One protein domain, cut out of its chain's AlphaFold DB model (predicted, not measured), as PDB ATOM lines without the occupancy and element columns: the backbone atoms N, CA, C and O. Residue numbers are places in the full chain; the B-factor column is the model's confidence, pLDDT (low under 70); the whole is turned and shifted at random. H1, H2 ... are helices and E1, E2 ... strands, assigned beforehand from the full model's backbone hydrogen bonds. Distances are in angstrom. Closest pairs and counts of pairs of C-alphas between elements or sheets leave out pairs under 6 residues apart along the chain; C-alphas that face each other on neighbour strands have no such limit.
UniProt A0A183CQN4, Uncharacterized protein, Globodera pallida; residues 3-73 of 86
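This is residues 3 to 73 of the 86 residues of an uncharacterized protein of Globodera pallida (UniProt A0A183CQN4). One twisted antiparallel sheet of four strands makes a wall, and a single helix, H1, folds back over one face of it on the side of E1 and E4, while the other face has no named helix. The link of residues 17 to 26 crosses from one edge strand, E1, to the other, E2, past one end of the sheet. The printed part has 71 residues with four named strands and one named helix, in the order E1 E2 E3 E4 H1, and the sheet's order is E1 E4 E3 E2. The class is mixed, helices and strands. The whole is compact, with a radius of gyration of the C-alphas of 12.7 A and spans of 37 by 25 by 15 A.

The longest strand is E3, residues 36 to 44, which measures 24.4 A from first to last C-alpha. E4, residues 47 to 54, measures 22.4 A. E1, residues 11 to 16, begins at C-alpha 11 at (25.046, -30.650, 34.497) and measures 16.0 A. E2, residues 27 to 31, measures 13.5 A and begins at C-alpha 27 at (19.980, -45.342, 38.769). H1, residues 59 to 73, measures 21.2 A and ends at C-alpha 73 at (38.537, -33.073, 39.710).

E3 and E4 are the inner strands and form a hairpin, with N 39 and O 51 2.9 A apart, within hydrogen-bond range. E2 and E3 form a hairpin too, with N 29 and O 38 at 2.8 A. E2, E3 and E4 make a meander, each strand the antiparallel neighbour of the one before. E1 is antiparallel to E4 at 170 degrees between their directions, with N 13 and O 50 at 2.9 A. The four strands form a Greek key, a meander of three whose last strand, E4, is the antiparallel neighbour of E1. The edge strands E1 and E2 are apart. H1 is on one face of the sheet, giving two layers, at a height over the sheet of 8.7 A. It lies over E4 and only just over E1, on which 3 of its C-alphas fall. H1 runs slantwise to the strands, at 39 degrees to E4 on the local plane. The closest C-alphas of E1 and H1 are those of Val 14 and Val 70, 6.8 A apart. In H1 every O i to N i+4 pair is within hydrogen-bond range.

The two C-alphas farthest apart are those of Glu 18 and Gln 33, 37.0 A. The printed part has no cut. No link is long; that of E1 to E2, 10 residues, is short, and the other three are tight. The mean pLDDT of the printed part is 88.4, and residues 18 to 22 are under 70.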
ATOM      1  N   LEU A   3      11.972 -35.166  39.005       92.19
ATOM      2  CA  LEU A   3      10.672 -35.539  38.426       92.19
ATOM      3  C   LEU A   3       9.633 -34.405  38.424       92.19
ATOM      4  O   LEU A   3       8.786 -34.358  37.545       92.19
ATOM      5  N   ASN A   4       9.717 -33.469  39.377       93.50
ATOM      6  CA  ASN A   4       8.787 -32.336  39.482       93.50
ATOM      7  C   ASN A   4       9.376 -31.034  38.910       93.50
ATOM      8  O   ASN A   4       8.842 -29.953  39.162       93.50
ATOM      9  N   ALA A   5      10.521 -31.097  38.225       91.62
ATOM     10  CA  ALA A   5      11.132 -29.918  37.630       91.62
ATOM     11  C   ALA A   5      10.290 -29.423  36.444       91.62
ATOM     12  O   ALA A   5       9.872 -30.213  35.603       91.62
ATOM     13  N   SER A   6      10.072 -28.109  36.368       92.94
ATOM     14  CA  SER A   6       9.393 -27.448  35.243       92.94
ATOM     15  C   SER A   6      10.362 -26.794  34.256       92.94
ATOM     16  O   SER A   6       9.948 -26.348  33.188       92.94
ATOM     17  N   THR A   7      11.647 -26.731  34.605       93.12
ATOM     18  CA  THR A   7      12.711 -26.150  33.787       93.12
ATOM     19  C   THR A   7      13.821 -27.167  33.554       93.12
ATOM     20  O   THR A   7      14.204 -27.918  34.460       93.12
ATOM     21  N   ALA A   8      14.338 -27.168  32.326       91.12
ATOM     22  CA  ALA A   8      15.486 -27.974  31.944       91.12
ATOM     23  C   ALA A   8      16.793 -27.395  32.521       91.12
ATOM     24  O   ALA A   8      16.944 -26.178  32.651       91.12
ATOM     25  N   ALA A   9      17.733 -28.268  32.863       90.50
ATOM     26  CA  ALA A   9      19.071 -27.969  33.338       90.50
ATOM     27  C   ALA A   9      20.048 -29.073  32.910       90.50
ATOM     28  O   ALA A   9      19.762 -30.262  33.033       90.50
ATOM     29  N   ASN A  10      21.251 -28.666  32.509       91.94
ATOM     30  CA  ASN A  10      22.303 -29.582  32.085       91.94
ATOM     31  C   ASN A  10      23.483 -29.478  33.040       91.94
ATOM     32  O   ASN A  10      24.042 -28.395  33.212       91.94
ATOM     33  N   TYR A  11      23.864 -30.593  33.651       91.44
ATOM     34  CA  TYR A  11      25.046 -30.650  34.497       91.44
ATOM     35  C   TYR A  11      25.617 -32.061  34.568       91.44
ATOM     36  O   TYR A  11      24.911 -33.064  34.444       91.44
ATOM     37  N   ILE A  12      26.917 -32.108  34.828       91.06
ATOM     38  CA  ILE A  12      27.645 -33.306  35.226       91.06
ATOM     39  C   ILE A  12      28.227 -32.986  36.597       91.06
ATOM     40  O   ILE A  12      29.006 -32.045  36.733       91.06
ATOM     41  N   ILE A  13      27.810 -33.734  37.611       89.75
ATOM     42  CA  ILE A  13      28.392 -33.655  38.948       89.75
ATOM     43  C   ILE A  13      29.297 -34.862  39.122       89.75
ATOM     44  O   ILE A  13      28.887 -35.996  38.867       89.75
ATOM     45  N   VAL A  14      30.523 -34.588  39.549       87.88
ATOM     46  CA  VAL A  14      31.527 -35.599  39.848       87.88
ATOM     47  C   VAL A  14      31.553 -35.802  41.352       87.88
ATOM     48  O   VAL A  14      31.753 -34.851  42.103       87.88
ATOM     49  N   VAL A  15      31.306 -37.032  41.784       85.19
ATOM     50  CA  VAL A  15      31.328 -37.434  43.190       85.19
ATOM     51  C   VAL A  15      32.556 -38.312  43.384       85.19
ATOM     52  O   VAL A  15      32.678 -39.356  42.740       85.19
ATOM     53  N   THR A  16      33.479 -37.858  44.231       79.88
ATOM     54  CA  THR A  16      34.748 -38.536  44.517       79.88
ATOM     55  C   THR A  16      34.999 -38.606  46.015       79.88
ATOM     56  O   THR A  16      34.525 -37.758  46.770       79.88
ATOM     57  N   GLY A  17      35.754 -39.609  46.449       70.94
ATOM     58  CA  GLY A  17      36.183 -39.761  47.837       70.94
ATOM     59  C   GLY A  17      36.987 -41.044  48.022       70.94
ATOM     60  O   GLY A  17      36.755 -42.016  47.306       70.94
ATOM     61  N   GLU A  18      37.920 -41.052  48.979       62.19
ATOM     62  CA  GLU A  18      38.657 -42.271  49.368       62.19
ATOM     63  C   GLU A  18      37.697 -43.366  49.855       62.19
ATOM     64  O   GLU A  18      37.909 -44.543  49.582       62.19
ATOM     65  N   GLU A  19      36.592 -42.957  50.485       62.97
ATOM     66  CA  GLU A  19      35.515 -43.825  50.962       62.97
ATOM     67  C   GLU A  19      34.245 -43.709  50.118       62.97
ATOM     68  O   GLU A  19      33.173 -43.984  50.643       62.97
ATOM     69  N   ALA A  20      34.317 -43.267  48.850       59.16
ATOM     70  CA  ALA A  20      33.129 -43.243  47.994       59.16
ATOM     71  C   ALA A  20      32.463 -44.635  48.059       59.16
ATOM     72  O   ALA A  20      33.063 -45.593  47.559       59.16
ATOM     73  N   PRO A  21      31.289 -44.764  48.709       59.84
ATOM     74  CA  PRO A  21      30.703 -46.045  49.051       59.84
ATOM     75  C   PRO A  21      30.588 -46.890  47.784       59.84
ATOM     76  O   PRO A  21      29.905 -46.524  46.820       59.84
ATOM     77  N   ALA A  22      31.306 -48.015  47.742       63.50
ATOM     78  CA  ALA A  22      31.228 -48.952  46.621       63.50
ATOM     79  C   ALA A  22      29.798 -49.507  46.437       63.50
ATOM     80  O   ALA A  22      29.478 -50.075  45.393       63.50
ATOM     81  N   ASP A  23      28.964 -49.329  47.459       74.06
ATOM     82  CA  ASP A  23      27.560 -49.683  47.634       74.06
ATOM     83  C   ASP A  23      26.562 -48.610  47.171       74.06
ATOM     84  O   ASP A  23      25.355 -48.852  47.221       74.06
ATOM     85  N   TYR A  24      27.015 -47.464  46.648       83.31
ATOM     86  CA  TYR A  24      26.118 -46.571  45.916       83.31
ATOM     87  C   TYR A  24      25.338 -47.340  44.841       83.31
ATOM     88  O   TYR A  24      25.890 -48.125  44.068       83.31
ATOM     89  N   VAL A  25      24.027 -47.101  44.778       88.56
ATOM     90  CA  VAL A  25      23.137 -47.788  43.839       88.56
ATOM     91  C   VAL A  25      23.015 -46.952  42.563       88.56
ATOM     92  O   VAL A  25      22.509 -45.826  42.623       88.56
ATOM     93  N   PRO A  26      23.452 -47.463  41.397       92.31
ATOM     94  CA  PRO A  26      23.245 -46.779  40.130       92.31
ATOM     95  C   PRO A  26      21.753 -46.653  39.819       92.31
ATOM     96  O   PRO A  26      20.985 -47.588  40.047       92.31
ATOM     97  N   PHE A  27      21.352 -45.533  39.228       95.00
ATOM     98  CA  PHE A  27      19.980 -45.342  38.769       95.00
ATOM     99  C   PHE A  27      19.920 -44.496  37.501       95.00
ATOM    100  O   PHE A  27      20.841 -43.746  37.172       95.00
ATOM    101  N   GLU A  28      18.802 -44.608  36.793       96.00
ATOM    102  CA  GLU A  28      18.453 -43.742  35.678       96.00
ATOM    103  C   GLU A  28      16.968 -43.399  35.763       96.00
ATOM    104  O   GLU A  28      16.118 -44.282  35.767       96.00
ATOM    105  N   GLU A  29      16.676 -42.107  35.790       96.69
ATOM    106  CA  GLU A  29      15.332 -41.548  35.822       96.69
ATOM    107  C   GLU A  29      15.116 -40.671  34.590       96.69
ATOM    108  O   GLU A  29      16.033 -39.989  34.116       96.69
ATOM    109  N   LYS A  30      13.886 -40.647  34.076       96.81
ATOM    110  CA  LYS A  30      13.494 -39.786  32.954       96.81
ATOM    111  C   LYS A  30      12.391 -38.839  33.389       96.81
ATOM    112  O   LYS A  30      11.444 -39.241  34.054       96.81
ATOM    113  N   ASN A  31      12.517 -37.582  32.986       96.19
ATOM    114  CA  ASN A  31      11.468 -36.589  33.115       96.19
ATOM    115  C   ASN A  31      10.946 -36.266  31.709       96.19
ATOM    116  O   ASN A  31      11.604 -35.580  30.929       96.19
ATOM    117  N   GLU A  32       9.756 -36.771  31.386       95.12
ATOM    118  CA  GLU A  32       9.105 -36.551  30.088       95.12
ATOM    119  C   GLU A  32       8.569 -35.121  29.925       95.12
ATOM    120  O   GLU A  32       8.425 -34.642  28.804       95.12
ATOM    121  N   GLN A  33       8.319 -34.407  31.029       94.12
ATOM    122  CA  GLN A  33       7.872 -33.014  30.999       94.12
ATOM    123  C   GLN A  33       8.995 -32.082  30.532       94.12
ATOM    124  O   GLN A  33       8.751 -31.182  29.728       94.12
ATOM    125  N   THR A  34      10.222 -32.287  31.018       95.88
ATOM    126  CA  THR A  34      11.391 -31.492  30.608       95.88
ATOM    127  C   THR A  34      12.188 -32.123  29.469       95.88
ATOM    128  O   THR A  34      13.094 -31.477  28.947       95.88
ATOM    129  N   TRP A  35      11.837 -33.345  29.049       96.19
ATOM    130  CA  TRP A  35      12.582 -34.153  28.074       96.19
ATOM    131  C   TRP A  35      14.024 -34.444  28.502       96.19
ATOM    132  O   TRP A  35      14.951 -34.465  27.688       96.19
ATOM    133  N   GLU A  36      14.213 -34.704  29.793       97.12
ATOM    134  CA  GLU A  36      15.522 -34.916  30.404       97.12
ATOM    135  C   GLU A  36      15.691 -36.312  30.992       97.12
ATOM    136  O   GLU A  36      14.737 -37.027  31.298       97.12
ATOM    137  N   ARG A  37      16.951 -36.673  31.198       95.94
ATOM    138  CA  ARG A  37      17.398 -37.861  31.906       95.94
ATOM    139  C   ARG A  37      18.297 -37.440  33.059       95.94
ATOM    140  O   ARG A  37      19.169 -36.592  32.867       95.94
ATOM    141  N   LEU A  38      18.117 -38.070  34.213       96.56
ATOM    142  CA  LEU A  38      19.044 -38.030  35.336       96.56
ATOM    143  C   LEU A  38      19.614 -39.433  35.532       96.56
ATOM    144  O   LEU A  38      18.863 -40.363  35.792       96.56
ATOM    145  N   ALA A  39      20.924 -39.598  35.397       95.69
ATOM    146  CA  ALA A  39      21.585 -40.878  35.622       95.69
ATOM    147  C   ALA A  39      22.686 -40.731  36.665       95.69
ATOM    148  O   ALA A  39      23.474 -39.792  36.591       95.69
ATOM    149  N   PHE A  40      22.763 -41.681  37.589       94.56
ATOM    150  CA  PHE A  40      23.855 -41.815  38.539       94.56
ATOM    151  C   PHE A  40      24.565 -43.140  38.294       94.56
ATOM    152  O   PHE A  40      23.944 -44.203  38.346       94.56
ATOM    153  N   ARG A  41      25.856 -43.084  37.961       92.50
ATOM    154  CA  ARG A  41      26.633 -44.275  37.602       92.50
ATOM    155  C   ARG A  41      28.092 -44.164  38.011       92.50
ATOM    156  O   ARG A  41      28.685 -43.087  37.945       92.50
ATOM    157  N   ARG A  42      28.675 -45.311  38.348       88.56
ATOM    158  CA  ARG A  42      30.106 -45.453  38.605       88.56
ATOM    159  C   ARG A  42      30.890 -45.326  37.298       88.56
ATOM    160  O   ARG A  42      30.520 -45.953  36.307       88.56
ATOM    161  N   GLN A  43      31.948 -44.519  37.301       87.75
ATOM    162  CA  GLN A  43      32.925 -44.434  36.207       87.75
ATOM    163  C   GLN A  43      34.222 -45.164  36.542       87.75
ATOM    164  O   GLN A  43      34.793 -45.801  35.663       87.75
ATOM    165  N   ASP A  44      34.660 -45.090  37.799       84.75
ATOM    166  CA  ASP A  44      35.860 -45.759  38.306       84.75
ATOM    167  C   ASP A  44      35.657 -46.159  39.780       84.75
ATOM    168  O   ASP A  44      34.607 -45.865  40.355       84.75
ATOM    169  N   GLU A  45      36.633 -46.819  40.402       81.38
ATOM    170  CA  GLU A  45      36.584 -47.300  41.792       81.38
ATOM    171  C   GLU A  45      36.173 -46.205  42.788       81.38
ATOM    172  O   GLU A  45      35.328 -46.442  43.647       81.38
ATOM    173  N   HIS A  46      36.682 -44.985  42.596       82.62
ATOM    174  CA  HIS A  46      36.446 -43.842  43.486       82.62
ATOM    175  C   HIS A  46      35.664 -42.697  42.830       82.62
ATOM    176  O   HIS A  46      35.596 -41.600  43.386       82.62
ATOM    177  N   VAL A  47      35.114 -42.910  41.628       85.88
ATOM    178  CA  VAL A  47      34.492 -41.839  40.836       85.88
ATOM    179  C   VAL A  47      33.101 -42.244  40.378       85.88
ATOM    180  O   VAL A  47      32.918 -43.181  39.597       85.88
ATOM    181  N   TRP A  48      32.119 -41.458  40.801       90.38
ATOM    182  CA  TRP A  48      30.735 -41.546  40.364       90.38
ATOM    183  C   TRP A  48      30.328 -40.271  39.638       90.38
ATOM    184  O   TRP A  48      30.751 -39.171  39.990       90.38
ATOM    185  N   LEU A  49      29.485 -40.415  38.618       92.06
ATOM    186  CA  LEU A  49      28.932 -39.289  37.878       92.06
ATOM    187  C   LEU A  49      27.420 -39.249  38.020       92.06
ATOM    188  O   LEU A  49      26.737 -40.244  37.766       92.06
ATOM    189  N   MET A  50      26.916 -38.065  38.354       93.62
ATOM    190  CA  MET A  50      25.511 -37.719  38.225       93.62
ATOM    191  C   MET A  50      25.330 -36.805  37.015       93.62
ATOM    192  O   MET A  50      25.812 -35.674  36.981       93.62
ATOM    193  N   GLU A  51      24.627 -37.306  36.011       94.25
ATOM    194  CA  GLU A  51      24.415 -36.650  34.726       94.25
ATOM    195  C   GLU A  51      22.953 -36.250  34.597       94.25
ATOM    196  O   GLU A  51      22.091 -37.125  34.508       94.25
ATOM    197  N   ARG A  52      22.680 -34.946  34.519       95.62
ATOM    198  CA  ARG A  52      21.381 -34.424  34.090       95.62
ATOM    199  C   ARG A  52      21.521 -33.761  32.729       95.62
ATOM    200  O   ARG A  52      22.412 -32.938  32.528       95.62
ATOM    201  N   GLY A  53      20.642 -34.106  31.801       94.94
ATOM    202  CA  GLY A  53      20.562 -33.420  30.517       94.94
ATOM    203  C   GLY A  53      19.476 -33.987  29.613       94.94
ATOM    204  O   GLY A  53      18.691 -34.818  30.069       94.94
ATOM    205  N   PRO A  54      19.428 -33.586  28.334       95.06
ATOM    206  CA  PRO A  54      18.374 -34.003  27.419       95.06
ATOM    207  C   PRO A  54      18.386 -35.521  27.190       95.06
ATOM    208  O   PRO A  54      19.454 -36.137  27.143       95.06
ATOM    209  N   ILE A  55      17.207 -36.123  27.002       93.56
ATOM    210  CA  ILE A  55      17.074 -37.541  26.610       93.56
ATOM    211  C   ILE A  55      17.724 -37.774  25.240       93.56
ATOM    212  O   ILE A  55      18.408 -38.774  25.036       93.56
ATOM    213  N   LEU A  56      17.515 -36.837  24.312       93.75
ATOM    214  CA  LEU A  56      18.158 -36.804  23.003       93.75
ATOM    215  C   LEU A  56      19.305 -35.799  23.051       93.75
ATOM    216  O   LEU A  56      19.072 -34.592  23.087       93.75
ATOM    217  N   ARG A  57      20.540 -36.295  23.061       91.44
ATOM    218  CA  ARG A  57      21.749 -35.471  23.163       91.44
ATOM    219  C   ARG A  57      22.846 -35.980  22.241       91.44
ATOM    220  O   ARG A  57      22.832 -37.136  21.820       91.44
ATOM    221  N   ASP A  58      23.816 -35.117  21.972       94.12
ATOM    222  CA  ASP A  58      25.053 -35.507  21.306       94.12
ATOM    223  C   ASP A  58      25.931 -36.310  22.282       94.12
ATOM    224  O   ASP A  58      26.579 -35.761  23.176       94.12
ATOM    225  N   GLU A  59      25.935 -37.635  22.125       92.56
ATOM    226  CA  GLU A  59      26.731 -38.540  22.962       92.56
ATOM    227  C   GLU A  59      28.243 -38.305  22.824       92.56
ATOM    228  O   GLU A  59      28.988 -38.585  23.768       92.56
ATOM    229  N   LYS A  60      28.717 -37.756  21.696       95.38
ATOM    230  CA  LYS A  60      30.133 -37.415  21.528       95.38
ATOM    231  C   LYS A  60      30.492 -36.226  22.413       95.38
ATOM    232  O   LYS A  60      31.411 -36.337  23.220       95.38
ATOM    233  N   GLN A  61      29.713 -35.148  22.330       91.94
ATOM    234  CA  GLN A  61      29.890 -33.972  23.183       91.94
ATOM    235  C   GLN A  61      29.788 -34.337  24.671       91.94
ATOM    236  O   GLN A  61      30.615 -33.920  25.478       91.94
ATOM    237  N   TRP A  62      28.818 -35.179  25.046       91.00
ATOM    238  CA  TRP A  62      28.684 -35.627  26.436       91.00
ATOM    239  C   TRP A  62      29.878 -36.454  26.906       91.00
ATOM    240  O   TRP A  62      30.262 -36.384  28.071       91.00
ATOM    241  N   THR A  63      30.462 -37.262  26.023       91.75
ATOM    242  CA  THR A  63      31.674 -38.033  26.326       91.75
ATOM    243  C   THR A  63      32.871 -37.119  26.566       91.75
ATOM    244  O   THR A  63      33.606 -37.345  27.525       91.75
ATOM    245  N   GLU A  64      33.021 -36.061  25.770       93.44
ATOM    246  CA  GLU A  64      34.056 -35.040  25.962       93.44
ATOM    247  C   GLU A  64      33.874 -34.307  27.301       93.44
ATOM    248  O   GLU A  64      34.792 -34.302  28.116       93.44
ATOM    249  N   TRP A  65      32.670 -33.819  27.614       91.62
ATOM    250  CA  TRP A  65      32.405 -33.141  28.891       91.62
ATOM    251  C   TRP A  65      32.580 -34.036  30.117       91.62
ATOM    252  O   TRP A  65      33.078 -33.583  31.143       91.62
ATOM    253  N   LYS A  66      32.198 -35.318  30.034       90.50
ATOM    254  CA  LYS A  66      32.449 -36.281  31.120       90.50
ATOM    255  C   LYS A  66      33.943 -36.451  31.369       90.50
ATOM    256  O   LYS A  66      34.366 -36.468  32.522       90.50
ATOM    257  N   LYS A  67      34.728 -36.566  30.297       89.94
ATOM    258  CA  LYS A  67      36.183 -36.680  30.384       89.94
ATOM    259  C   LYS A  67      36.786 -35.430  31.026       89.94
ATOM    260  O   LYS A  67      37.527 -35.559  31.993       89.94
ATOM    261  N   GLU A  68      36.405 -34.246  30.550       89.06
ATOM    262  CA  GLU A  68      36.853 -32.965  31.112       89.06
ATOM    263  C   GLU A  68      36.481 -32.820  32.592       89.06
ATOM    264  O   GLU A  68      37.295 -32.360  33.388       89.06
ATOM    265  N   ALA A  69      35.277 -33.244  32.986       85.88
ATOM    266  CA  ALA A  69      34.827 -33.181  34.372       85.88
ATOM    267  C   ALA A  69      35.671 -34.076  35.297       85.88
ATOM    268  O   ALA A  69      36.060 -33.639  36.379       85.88
ATOM    269  N   VAL A  70      35.988 -35.303  34.869       84.62
ATOM    270  CA  VAL A  70      36.834 -36.232  35.639       84.62
ATOM    271  C   VAL A  70      38.289 -35.746  35.682       84.62
ATOM    272  O   VAL A  70      38.885 -35.683  36.751       84.62
ATOM    273  N   GLU A  71      38.866 -35.313  34.562       84.69
ATOM    274  CA  GLU A  71      40.220 -34.727  34.548       84.69
ATOM    275  C   GLU A  71      40.297 -33.436  35.389       84.69
ATOM    276  O   GLU A  71      41.320 -33.126  36.005       84.69
ATOM    277  N   GLY A  72      39.187 -32.698  35.452       77.94
ATOM    278  CA  GLY A  72      39.016 -31.460  36.197       77.94
ATOM    279  C   GLY A  72      38.801 -31.618  37.703       77.94
ATOM    280  O   GLY A  72      38.778 -30.596  38.383       77.94
ATOM    281  N   ILE A  73      38.697 -32.840  38.254       71.31
ATOM    282  CA  ILE A  73      38.537 -33.073  39.710       71.31
ATOM    283  C   ILE A  73      39.636 -32.360  40.518       71.31
ATOM    284  O   ILE A  73      39.402 -31.876  41.622       71.31
TER     285      ILE A  73